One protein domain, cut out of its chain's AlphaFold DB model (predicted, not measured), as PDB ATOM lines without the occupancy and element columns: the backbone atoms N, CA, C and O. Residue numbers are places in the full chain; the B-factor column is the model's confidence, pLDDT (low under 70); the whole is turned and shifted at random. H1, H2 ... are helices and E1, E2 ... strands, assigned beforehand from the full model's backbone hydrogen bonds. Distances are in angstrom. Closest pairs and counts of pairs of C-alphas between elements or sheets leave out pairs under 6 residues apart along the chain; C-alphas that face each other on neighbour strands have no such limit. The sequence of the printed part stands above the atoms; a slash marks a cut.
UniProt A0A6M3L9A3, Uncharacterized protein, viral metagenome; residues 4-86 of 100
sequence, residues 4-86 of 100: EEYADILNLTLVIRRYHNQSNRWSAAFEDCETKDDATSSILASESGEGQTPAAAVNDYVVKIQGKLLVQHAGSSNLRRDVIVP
ATOM      1  N   GLU A   4      15.556  26.705 -11.499       95.81
ATOM      2  CA  GLU A   4      15.841  28.145 -11.534       95.81
ATOM      3  C   GLU A   4      16.971  28.478 -10.551       95.81
ATOM      4  O   GLU A   4      17.994  29.024 -10.947       95.81
ATOM      5  N   GLU A   5      16.864  28.005  -9.306       96.00
ATOM      6  CA  GLU A   5      17.922  28.097  -8.289       96.00
ATOM      7  C   GLU A   5      19.224  27.441  -8.768       96.00
ATOM      8  O   GLU A   5      20.315  27.963  -8.549       96.00
ATOM      9  N   TYR A   6      19.119  26.281  -9.424       96.25
ATOM     10  CA  TYR A   6      20.276  25.584  -9.982       96.25
ATOM     11  C   TYR A   6      20.946  26.395 -11.098       96.25
ATOM     12  O   TYR A   6      22.175  26.478 -11.148       96.25
ATOM     13  N   ALA A   7      20.144  27.013 -11.969       95.94
ATOM     14  CA  ALA A   7      20.638  27.887 -13.023       95.94
ATOM     15  C   ALA A   7      21.350  29.113 -12.441       95.94
ATOM     16  O   ALA A   7      22.460  29.423 -12.871       95.94
ATOM     17  N   ASP A   8      20.768  29.743 -11.421       96.00
ATOM     18  CA  ASP A   8      21.342  30.914 -10.755       96.00
ATOM     19  C   ASP A   8      22.689  30.592 -10.093       96.00
ATOM     20  O   ASP A   8      23.667  31.315 -10.286       96.00
ATOM     21  N   ILE A   9      22.782  29.472  -9.360       96.00
ATOM     22  CA  ILE A   9      24.017  29.049  -8.672       96.00
ATOM     23  C   ILE A   9      25.171  28.843  -9.660       96.00
ATOM     24  O   ILE A   9      26.321  29.165  -9.357       96.00
ATOM     25  N   LEU A  10      24.877  28.281 -10.831       95.19
ATOM     26  CA  LEU A  10      25.887  27.932 -11.830       95.19
ATOM     27  C   LEU A  10      26.077  29.005 -12.911       95.19
ATOM     28  O   LEU A  10      26.984  28.880 -13.745       95.19
ATOM     29  N   ASN A  11      25.276  30.075 -12.858       95.19
ATOM     30  CA  ASN A  11      25.180  31.116 -13.875       95.19
ATOM     31  C   ASN A  11      24.897  30.519 -15.267       95.19
ATOM     32  O   ASN A  11      25.683  30.674 -16.208       95.19
ATOM     33  N   LEU A  12      23.804  29.757 -15.356       95.56
ATOM     34  CA  LEU A  12      23.295  29.129 -16.576       95.56
ATOM     35  C   LEU A  12      22.074  29.884 -17.096       95.56
ATOM     36  O   LEU A  12      21.309  30.470 -16.335       95.56
ATOM     37  N   THR A  13      21.832  29.789 -18.400       96.69
ATOM     38  CA  THR A  13      20.630  30.341 -19.029       96.69
ATOM     39  C   THR A  13      19.700  29.206 -19.436       96.69
ATOM     40  O   THR A  13      20.013  28.426 -20.334       96.69
ATOM     41  N   LEU A  14      18.548  29.088 -18.767       97.06
ATOM     42  CA  LEU A  14      17.485  28.169 -19.176       97.06
ATOM     43  C   LEU A  14      16.692  28.791 -20.328       97.06
ATOM     44  O   LEU A  14      16.026  29.812 -20.163       97.06
ATOM     45  N   VAL A  15      16.733  28.156 -21.493       97.69
ATOM     46  CA  VAL A  15      16.044  28.617 -22.695       97.69
ATOM     47  C   VAL A  15      14.803  27.766 -22.922       97.69
ATOM     48  O   VAL A  15      14.885  26.552 -23.096       97.69
ATOM     49  N   ILE A  16      13.646  28.425 -22.968       97.19
ATOM     50  CA  ILE A  16      12.359  27.804 -23.278       97.19
ATOM     51  C   ILE A  16      11.890  28.323 -24.638       97.19
ATOM     52  O   ILE A  16      11.677  29.522 -24.821       97.19
ATOM     53  N   ARG A  17      11.721  27.424 -25.612       97.38
ATOM     54  CA  ARG A  17      11.326  27.758 -26.990       97.38
ATOM     55  C   ARG A  17       9.966  27.167 -27.325       97.38
ATOM     56  O   ARG A  17       9.697  26.006 -27.029       97.38
ATOM     57  N   ARG A  18       9.127  27.957 -27.998       97.38
ATOM     58  CA  ARG A  18       7.842  27.510 -28.555       97.38
ATOM     59  C   ARG A  18       7.975  27.257 -30.053       97.38
ATOM     60  O   ARG A  18       8.340  28.160 -30.800       97.38
ATOM     61  N   TYR A  19       7.573  26.074 -30.500       96.00
ATOM     62  CA  TYR A  19       7.532  25.690 -31.909       96.00
ATOM     63  C   TYR A  19       6.081  25.613 -32.391       96.00
ATOM     64  O   TYR A  19       5.426  24.571 -32.342       96.00
ATOM     65  N   HIS A  20       5.556  26.746 -32.863       93.81
ATOM     66  CA  HIS A  20       4.160  26.866 -33.310       93.81
ATOM     67  C   HIS A  20       3.811  25.929 -34.481       93.81
ATOM     68  O   HIS A  20       2.674  25.484 -34.603       93.81
ATOM     69  N   ASN A  21       4.789  25.598 -35.325       93.94
ATOM     70  CA  ASN A  21       4.638  24.737 -36.499       93.94
ATOM     71  C   ASN A  21       4.785  23.233 -36.203       93.94
ATOM     72  O   ASN A  21       4.644  22.425 -37.115       93.94
ATOM     73  N   GLN A  22       5.071  22.844 -34.958       92.44
ATOM     74  CA  GLN A  22       5.273  21.447 -34.558       92.44
ATOM     75  C   GLN A  22       4.285  21.086 -33.450       92.44
ATOM     76  O   GLN A  22       4.659  20.877 -32.299       92.44
ATOM     77  N   SER A  23       2.998  21.096 -33.798       92.44
ATOM     78  CA  SER A  23       1.891  20.827 -32.868       92.44
ATOM     79  C   SER A  23       1.897  21.731 -31.632       92.44
ATOM     80  O   SER A  23       1.522  21.296 -30.552       92.44
ATOM     81  N   ASN A  24       2.338  22.988 -31.778       90.88
ATOM     82  CA  ASN A  24       2.510  23.924 -30.663       90.88
ATOM     83  C   ASN A  24       3.403  23.400 -29.516       90.88
ATOM     84  O   ASN A  24       3.212  23.809 -28.368       90.88
ATOM     85  N   ARG A  25       4.388  22.536 -29.806       95.81
ATOM     86  CA  ARG A  25       5.287  22.013 -28.770       95.81
ATOM     87  C   ARG A  25       6.162  23.100 -28.150       95.81
ATOM     88  O   ARG A  25       6.484  24.120 -28.770       95.81
ATOM     89  N   TRP A  26       6.605  22.813 -26.941       97.94
ATOM     90  CA  TRP A  26       7.600  23.553 -26.190       97.94
ATOM     91  C   TRP A  26       8.836  22.687 -26.000       97.94
ATOM     92  O   TRP A  26       8.712  21.481 -25.795       97.94
ATOM     93  N   SER A  27      10.001  23.325 -26.032       97.94
ATOM     94  CA  SER A  27      11.275  22.701 -25.694       97.94
ATOM     95  C   SER A  27      11.998  23.519 -24.630       97.94
ATOM     96  O   SER A  27      11.879  24.748 -24.618       97.94
ATOM     97  N   ALA A  28      12.727  22.848 -23.744       98.19
ATOM     98  CA  ALA A  28      13.540  23.470 -22.705       98.19
ATOM     99  C   ALA A  28      14.954  22.883 -22.714       98.19
ATOM    100  O   ALA A  28      15.115  21.667 -22.788       98.19
ATOM    101  N   ALA A  29      15.970  23.737 -22.627       98.12
ATOM    102  CA  ALA A  29      17.366  23.323 -22.508       98.12
ATOM    103  C   ALA A  29      18.196  24.424 -21.839       98.12
ATOM    104  O   ALA A  29      17.826  25.598 -21.891       98.12
ATOM    105  N   PHE A  30      19.331  24.061 -21.244       97.81
ATOM    106  CA  PHE A  30      20.334  25.056 -20.863       97.81
ATOM    107  C   PHE A  30      21.139  25.477 -22.094       97.81
ATOM    108  O   PHE A  30      21.550  24.635 -22.890       97.81
ATOM    109  N   GLU A  31      21.356  26.778 -22.255       95.75
ATOM    110  CA  GLU A  31      22.188  27.316 -23.329       95.75
ATOM    111  C   GLU A  31      23.654  26.908 -23.147       95.75
ATOM    112  O   GLU A  31      24.156  26.832 -22.024       95.75
ATOM    113  N   ASP A  32      24.326  26.616 -24.265       94.56
ATOM    114  CA  ASP A  32      25.725  26.175 -24.320       94.56
ATOM    115  C   ASP A  32      26.065  24.996 -23.396       94.56
ATOM    116  O   ASP A  32      27.198  24.870 -22.918       94.56
ATOM    117  N   CYS A  33      25.084  24.128 -23.142       96.69
ATOM    118  CA  CYS A  33      25.241  22.961 -22.290       96.69
ATOM    119  C   CYS A  33      24.990  21.660 -23.049       96.69
ATOM    120  O   CYS A  33      24.066  21.536 -23.852       96.69
ATOM    121  N   GLU A  34      25.790  20.661 -22.713       96.88
ATOM    122  CA  GLU A  34      25.623  19.271 -23.124       96.88
ATOM    123  C   GLU A  34      25.658  18.381 -21.883       96.88
ATOM    124  O   GLU A  34      26.009  18.828 -20.790       96.88
ATOM    125  N   THR A  35      25.301  17.110 -22.035       97.38
ATOM    126  CA  THR A  35      25.370  16.141 -20.942       97.38
ATOM    127  C   THR A  35      26.306  14.987 -21.244       97.38
ATOM    128  O   THR A  35      26.546  14.636 -22.401       97.38
ATOM    129  N   LYS A  36      26.816  14.394 -20.168       95.88
ATOM    130  CA  LYS A  36      27.500  13.105 -20.140       95.88
ATOM    131  C   LYS A  36      26.874  12.236 -19.065       95.88
ATOM    132  O   LYS A  36      26.504  12.752 -18.012       95.88
ATOM    133  N   ASP A  37      26.837  10.928 -19.281       94.75
ATOM    134  CA  ASP A  37      26.331  10.002 -18.264       94.75
ATOM    135  C   ASP A  37      27.210  10.001 -17.003       94.75
ATOM    136  O   ASP A  37      26.695  10.007 -15.889       94.75
ATOM    137  N   ASP A  38      28.534  10.072 -17.172       93.12
ATOM    138  CA  ASP A  38      29.505  10.154 -16.080       93.12
ATOM    139  C   ASP A  38      30.833  10.803 -16.523       93.12
ATOM    140  O   ASP A  38      31.009  11.205 -17.679       93.12
ATOM    141  N   ALA A  39      31.780  10.929 -15.585       90.88
ATOM    142  CA  ALA A  39      33.072  11.587 -15.802       90.88
ATOM    143  C   ALA A  39      33.986  10.860 -16.804       90.88
ATOM    144  O   ALA A  39      34.874  11.483 -17.389       90.88
ATOM    145  N   THR A  40      33.784   9.558 -17.000       92.38
ATOM    146  CA  THR A  40      34.560   8.727 -17.930       92.38
ATOM    147  C   THR A  40      33.953   8.695 -19.330       92.38
ATOM    148  O   THR A  40      34.648   8.373 -20.298       92.38
ATOM    149  N   SER A  41      32.683   9.089 -19.468       92.94
ATOM    150  CA  SER A  41      32.021   9.163 -20.762       92.94
ATOM    151  C   SER A  41      32.698  10.181 -21.686       92.94
ATOM    152  O   SER A  41      32.927  11.356 -21.361       92.94
ATOM    153  N   SER A  42      33.025   9.700 -22.884       90.69
ATOM    154  CA  SER A  42      33.598  10.498 -23.973       90.69
ATOM    155  C   SER A  42      32.528  11.071 -24.908       90.69
ATOM    156  O   SER A  42      32.864  11.828 -25.814       90.69
ATOM    157  N   ILE A  43      31.256  10.722 -24.695       94.12
ATOM    158  CA  ILE A  43      30.137  11.136 -25.544       94.12
ATOM    159  C   ILE A  43      29.435  12.319 -24.888       94.12
ATOM    160  O   ILE A  43      29.080  12.263 -23.713       94.12
ATOM    161  N   LEU A  44      29.243  13.377 -25.669       95.31
ATOM    162  CA  LEU A  44      28.442  14.539 -25.305       95.31
ATOM    163  C   LEU A  44      27.096  14.444 -26.020       95.31
ATOM    164  O   LEU A  44      27.042  14.108 -27.205       95.31
ATOM    165  N   ALA A  45      26.019  14.728 -25.296       95.69
ATOM    166  CA  ALA A  45      24.668  14.753 -25.835       95.69
ATOM    167  C   ALA A  45      24.017  16.113 -25.580       95.69
ATOM    168  O   ALA A  45      23.923  16.564 -24.435       95.69
ATOM    169  N   SER A  46      23.530  16.752 -26.644       94.81
ATOM    170  CA  SER A  46      22.685  17.942 -26.538       94.81
ATOM    171  C   SER A  46      21.272  17.522 -26.131       94.81
ATOM    172  O   SER A  46      20.444  17.157 -26.966       94.81
ATOM    173  N   GLU A  47      21.010  17.528 -24.829       96.31
ATOM    174  CA  GLU A  47      19.706  17.166 -24.280       96.31
ATOM    175  C   GLU A  47      18.726  18.337 -24.363       96.31
ATOM    176  O   GLU A  47      19.084  19.501 -24.184       96.31
ATOM    177  N   SER A  48      17.458  18.019 -24.600       97.25
ATOM    178  CA  SER A  48      16.358  18.976 -24.497       97.25
ATOM    179  C   SER A  48      15.112  18.277 -23.974       97.25
ATOM    180  O   SER A  48      14.865  17.098 -24.253       97.25
ATOM    181  N   GLY A  49      14.349  18.993 -23.158       97.50
ATOM    182  CA  GLY A  49      13.045  18.549 -22.697       97.50
ATOM    183  C   GLY A  49      11.949  18.956 -23.657       97.50
ATOM    184  O   GLY A  49      12.066  19.964 -24.348       97.50
ATOM    185  N   GLU A  50      10.873  18.185 -23.678       97.19
ATOM    186  CA  GLU A  50       9.769  18.322 -24.620       97.19
ATOM    187  C   GLU A  50       8.425  18.333 -23.894       97.19
ATOM    188  O   GLU A  50       8.207  17.606 -22.926       97.19
ATOM    189  N   GLY A  51       7.484  19.155 -24.358       96.38
ATOM    190  CA  GLY A  51       6.167  19.217 -23.733       96.38
ATOM    191  C   GLY A  51       5.138  20.042 -24.493       96.38
ATOM    192  O   GLY A  51       5.455  20.827 -25.380       96.38
ATOM    193  N   GLN A  52       3.867  19.879 -24.122       96.00
ATOM    194  CA  GLN A  52       2.760  20.701 -24.644       96.00
ATOM    195  C   GLN A  52       2.594  22.024 -23.885       96.00
ATOM    196  O   GLN A  52       1.854  22.910 -24.305       96.00
ATOM    197  N   THR A  53       3.309  22.184 -22.773       95.62
ATOM    198  CA  THR A  53       3.376  23.418 -21.993       95.62
ATOM    199  C   THR A  53       4.836  23.723 -21.647       95.62
ATOM    200  O   THR A  53       5.649  22.794 -21.607       95.62
ATOM    201  N   PRO A  54       5.178  24.989 -21.343       96.25
ATOM    202  CA  PRO A  54       6.516  25.351 -20.873       96.25
ATOM    203  C   PRO A  54       6.961  24.509 -19.671       96.25
ATOM    204  O   PRO A  54       8.043  23.933 -19.675       96.25
ATOM    205  N   ALA A  55       6.086  24.372 -18.669       96.19
ATOM    206  CA  ALA A  55       6.375  23.611 -17.458       96.19
ATOM    207  C   ALA A  55       6.591  22.118 -17.742       96.19
ATOM    208  O   ALA A  55       7.474  21.507 -17.146       96.19
ATOM    209  N   ALA A  56       5.822  21.529 -18.667       96.19
ATOM    210  CA  ALA A  56       6.013  20.136 -19.063       96.19
ATOM    211  C   ALA A  56       7.377  19.920 -19.735       96.19
ATOM    212  O   ALA A  56       8.074  18.981 -19.367       96.19
ATOM    213  N   ALA A  57       7.780  20.815 -20.644       97.75
ATOM    214  CA  ALA A  57       9.085  20.734 -21.298       97.75
ATOM    215  C   ALA A  57      10.241  20.867 -20.297       97.75
ATOM    216  O   ALA A  57      11.203  20.110 -20.359       97.75
ATOM    217  N   VAL A  58      10.128  21.780 -19.328       98.00
ATOM    218  CA  VAL A  58      11.130  21.929 -18.262       98.00
ATOM    219  C   VAL A  58      11.204  20.682 -17.377       98.00
ATOM    220  O   VAL A  58      12.298  20.219 -17.069       98.00
ATOM    221  N   ASN A  59      10.064  20.109 -16.986       97.06
ATOM    222  CA  ASN A  59      10.038  18.892 -16.172       97.06
ATOM    223  C   ASN A  59      10.658  17.697 -16.909       97.06
ATOM    224  O   ASN A  59      11.444  16.963 -16.314       97.06
ATOM    225  N   ASP A  60      10.339  17.525 -18.193       98.00
ATOM    226  CA  ASP A  60      10.946  16.491 -19.034       98.00
ATOM    227  C   ASP A  60      12.465  16.691 -19.158       98.00
ATOM    228  O   ASP A  60      13.231  15.740 -19.010       98.00
ATOM    229  N   TYR A  61      12.917  17.940 -19.332       98.06
ATOM    230  CA  TYR A  61      14.343  18.261 -19.372       98.06
ATOM    231  C   TYR A  61      15.044  17.870 -18.068       98.06
ATOM    232  O   TYR A  61      16.056  17.178 -18.108       98.06
ATOM    233  N   VAL A  62      14.482  18.253 -16.913       97.81
ATOM    234  CA  VAL A  62      15.035  17.908 -15.594       97.81
ATOM    235  C   VAL A  62      15.210  16.401 -15.446       97.81
ATOM    236  O   VAL A  62      16.293  15.960 -15.069       97.81
ATOM    237  N   VAL A  63      14.192  15.607 -15.789       97.19
ATOM    238  CA  VAL A  63      14.260  14.138 -15.700       97.19
ATOM    239  C   VAL A  63      15.399  13.573 -16.553       97.19
ATOM    240  O   VAL A  63      16.095  12.659 -16.117       97.19
ATOM    241  N   LYS A  64      15.630  14.128 -17.748       97.56
ATOM    242  CA  LYS A  64      16.691  13.667 -18.659       97.56
ATOM    243  C   LYS A  64      18.105  13.975 -18.176       97.56
ATOM    244  O   LYS A  64      19.028  13.256 -18.563       97.56
ATOM    245  N   ILE A  65      18.287  15.042 -17.395       97.31
ATOM    246  CA  ILE A  65      19.614  15.514 -16.974       97.31
ATOM    247  C   ILE A  65      19.958  15.180 -15.519       97.31
ATOM    248  O   ILE A  65      21.122  15.276 -15.144       97.31
ATOM    249  N   GLN A  66      18.985  14.797 -14.689       96.88
ATOM    250  CA  GLN A  66      19.220  14.382 -13.302       96.88
ATOM    251  C   GLN A  66      20.288  13.285 -13.214       96.88
ATOM    252  O   GLN A  66      20.237  12.291 -13.936       96.88
ATOM    253  N   GLY A  67      21.258  13.463 -12.315       95.94
ATOM    254  CA  GLY A  67      22.337  12.499 -12.085       95.94
ATOM    255  C   GLY A  67      23.444  12.496 -13.137       95.94
ATOM    256  O   GLY A  67      24.495  11.915 -12.880       95.94
ATOM    257  N   LYS A  68      23.244  13.159 -14.282       97.19
ATOM    258  CA  LYS A  68      24.261  13.309 -15.326       97.19
ATOM    259  C   LYS A  68      25.264  14.407 -14.969       97.19
ATOM    260  O   LYS A  68      25.042  15.233 -14.080       97.19
ATOM    261  N   LEU A  69      26.370  14.451 -15.705       97.19
ATOM    262  CA  LEU A  69      27.252  15.614 -15.750       97.19
ATOM    263  C   LEU A  69      26.743  16.600 -16.795       97.19
ATOM    264  O   LEU A  69      26.600  16.247 -17.963       97.19
ATOM    265  N   LEU A  70      26.529  17.842 -16.381       97.06
ATOM    266  CA  LEU A  70      26.296  18.969 -17.267       97.06
ATOM    267  C   LEU A  70      27.646  19.582 -17.646       97.06
ATOM    268  O   LEU A  70      28.421  19.972 -16.772       97.06
ATOM    269  N   VAL A  71      27.920  19.659 -18.941       96.56
ATOM    270  CA  VAL A  71      29.141  20.229 -19.510       96.56
ATOM    271  C   VAL A  71      28.787  21.552 -20.165       96.56
ATOM    272  O   VAL A  71      28.133  21.581 -21.205       96.56
ATOM    273  N   GLN A  72      29.225  22.649 -19.562       95.06
ATOM    274  CA  GLN A  72      29.037  23.993 -20.091       95.06
ATOM    275  C   GLN A  72      30.208  24.372 -20.999       95.06
ATOM    276  O   GLN A  72      31.356  24.094 -20.657       95.06
ATOM    277  N   HIS A  73      29.933  25.035 -22.125       92.50
ATOM    278  CA  HIS A  73      30.932  25.504 -23.093       92.50
ATOM    279  C   HIS A  73      31.915  24.403 -23.529       92.50
ATOM    280  O   HIS A  73      33.128  24.615 -23.545       92.50
ATOM    281  N   ALA A  74      31.403  23.222 -23.896       89.38
ATOM    282  CA  ALA A  74      32.213  22.033 -24.183       89.38
ATOM    283  C   ALA A  74      33.345  22.258 -25.209       89.38
ATOM    284  O   ALA A  74      34.405  21.637 -25.098       89.38
ATOM    285  N   GLY A  75      33.143  23.165 -26.172       88.69
ATOM    286  CA  GLY A  75      34.132  23.532 -27.193       88.69
ATOM    287  C   GLY A  75      35.186  24.565 -26.764       88.69
ATOM    288  O   GLY A  75      36.106  24.832 -27.534       88.69
ATOM    289  N   SER A  76      35.082  25.159 -25.571       90.00
ATOM    290  CA  SER A  76      36.013  26.181 -25.076       90.00
ATOM    291  C   SER A  76      36.908  25.622 -23.974       90.00
ATOM    292  O   SER A  76      36.458  25.384 -22.856       90.00
ATOM    293  N   SER A  77      38.206  25.481 -24.247       86.00
ATOM    294  CA  SER A  77      39.171  24.944 -23.274       86.00
ATOM    295  C   SER A  77      39.302  25.780 -21.995       86.00
ATOM    296  O   SER A  77      39.689  25.244 -20.963       86.00
ATOM    297  N   ASN A  78      38.980  27.077 -22.049       90.62
ATOM    298  CA  ASN A  78      39.161  28.004 -20.925       90.62
ATOM    299  C   ASN A  78      37.879  28.237 -20.115       90.62
ATOM    300  O   ASN A  78      37.953  28.744 -18.998       90.62
ATOM    301  N   LEU A  79      36.712  27.922 -20.684       91.06
ATOM    302  CA  LEU A  79      35.407  28.180 -20.062       91.06
ATOM    303  C   LEU A  79      34.646  26.902 -19.721       91.06
ATOM    304  O   LEU A  79      33.597  26.981 -19.076       91.06
ATOM    305  N   ARG A  80      35.158  25.746 -20.158       93.56
ATOM    306  CA  ARG A  80      34.518  24.463 -19.923       93.56
ATOM    307  C   ARG A  80      34.368  24.193 -18.431       93.56
ATOM    308  O   ARG A  80      35.342  24.238 -17.680       93.56
ATOM    309  N   ARG A  81      33.141  23.875 -18.025       93.62
ATOM    310  CA  ARG A  81      32.796  23.486 -16.657       93.62
ATOM    311  C   ARG A  81      31.964  22.216 -16.691       93.62
ATOM    312  O   ARG A  81      30.939  22.181 -17.362       93.62
ATOM    313  N   ASP A  82      32.394  21.209 -15.944       94.81
ATOM    314  CA  ASP A  82      31.692  19.935 -15.809       94.81
ATOM    315  C   ASP A  82      31.119  19.888 -14.380       94.81
ATOM    316  O   ASP A  82      31.869  19.958 -13.403       94.81
ATOM    317  N   VAL A  83      29.792  19.829 -14.244       95.69
ATOM    318  CA  VAL A  83      29.093  19.888 -12.949       95.69
ATOM    319  C   VAL A  83      28.078  18.757 -12.849       95.69
ATOM    320  O   VAL A  83      27.323  18.511 -13.785       95.69
ATOM    321  N   ILE A  84      28.047  18.060 -11.712       96.19
ATOM    322  CA  ILE A  84      27.072  16.987 -11.474       96.19
ATOM    323  C   ILE A  84      25.700  17.604 -11.226       96.19
ATOM    324  O   ILE A  84      25.536  18.427 -10.322       96.19
ATOM    325  N   VAL A  85      24.707  17.153 -11.985       96.81
ATOM    326  CA  VAL A  85      23.313  17.520 -11.765       96.81
ATOM    327  C   VAL A  85      22.759  16.692 -10.598       96.81
ATOM    328  O   VAL A  85      22.787  15.459 -10.649       96.81
ATOM    329  N   PRO A  86      22.210  17.318  -9.542       96.69
ATOM    330  CA  PRO A  86      21.656  16.588  -8.410       96.69
ATOM    331  C   PRO A  86      20.486  15.685  -8.820       96.69
ATOM    332  O   PRO A  86      19.568  16.122  -9.511       96.69
TER     333      PRO A  86
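AT A GLANCE: This is residues 4 to 86 of the 100 residues of an uncharacterized protein of viral metagenome (UniProt A0A6M3L9A3). Two small three-stranded sheets sit end to end in an elongated body, E2 of one running on into E3 of the other through a bend of 81 degrees. H2 packs on one face of the sheet E1 E2 E4, making two layers there, a helix over a sheet, while short H1 only grazes that sheet. The printed part has 83 residues with two named helices and six named strands, in the order H1 E1 E2 E3 E4 H2 E5 E6. Both sheets, E1 - E2 - E4 and E3 - E5 - E6, are antiparallel, and the class is mixed. The whole is compact, with a radius of gyration of the C-alphas of 13.0 A and spans of 38 by 24 by 23 A.

IN THESE COORDINATES: H1, residues 4 to 10, begins at C-alpha 4 (15.841, 28.145, -11.534). E1, residues 14 to 19, is 16.4 A long, and E2, residues 25 to 30, 17.3 A. E3 is residues 33 to 36 and E4 49 to 51. H2, residues 54 to 65, is 16.8 A long. E5 is residues 69 to 72; E6, 81 to 84, ends at C-alpha 84 (27.072, 16.987, -11.474).

HOW THE PARTS SIT: The closest C-alphas of H1 and E1, Ala 7 and Leu 14, are 6.9 A apart. In the hairpin E1 and E2, N 15 and O 29 are 2.8 A apart; between E2 and E4, N 28 and O 49 are 3.0 A apart. H2 is over E4, slantwise at 36 degrees on the local plane, at a height over the sheet of 4.1 A, only just above the sheet's level; Gly 49 and Tyr 61 have their closest C-alphas, 3.6 A apart. Between E3 and E5, N 34 and O 71 are 2.9 A apart; in the hairpin E5 and E6, N 70 and O 83, 2.8 A. In H1 and H2 every O i to N i+4 pair is within hydrogen-bond range.

THE WHOLE: The farthest C-alphas, Ser 23 and Asn 78, are 39.8 A apart. The printed part has no cut; the link E3 to E4 is long. No printed residue is under 70 in pLDDT.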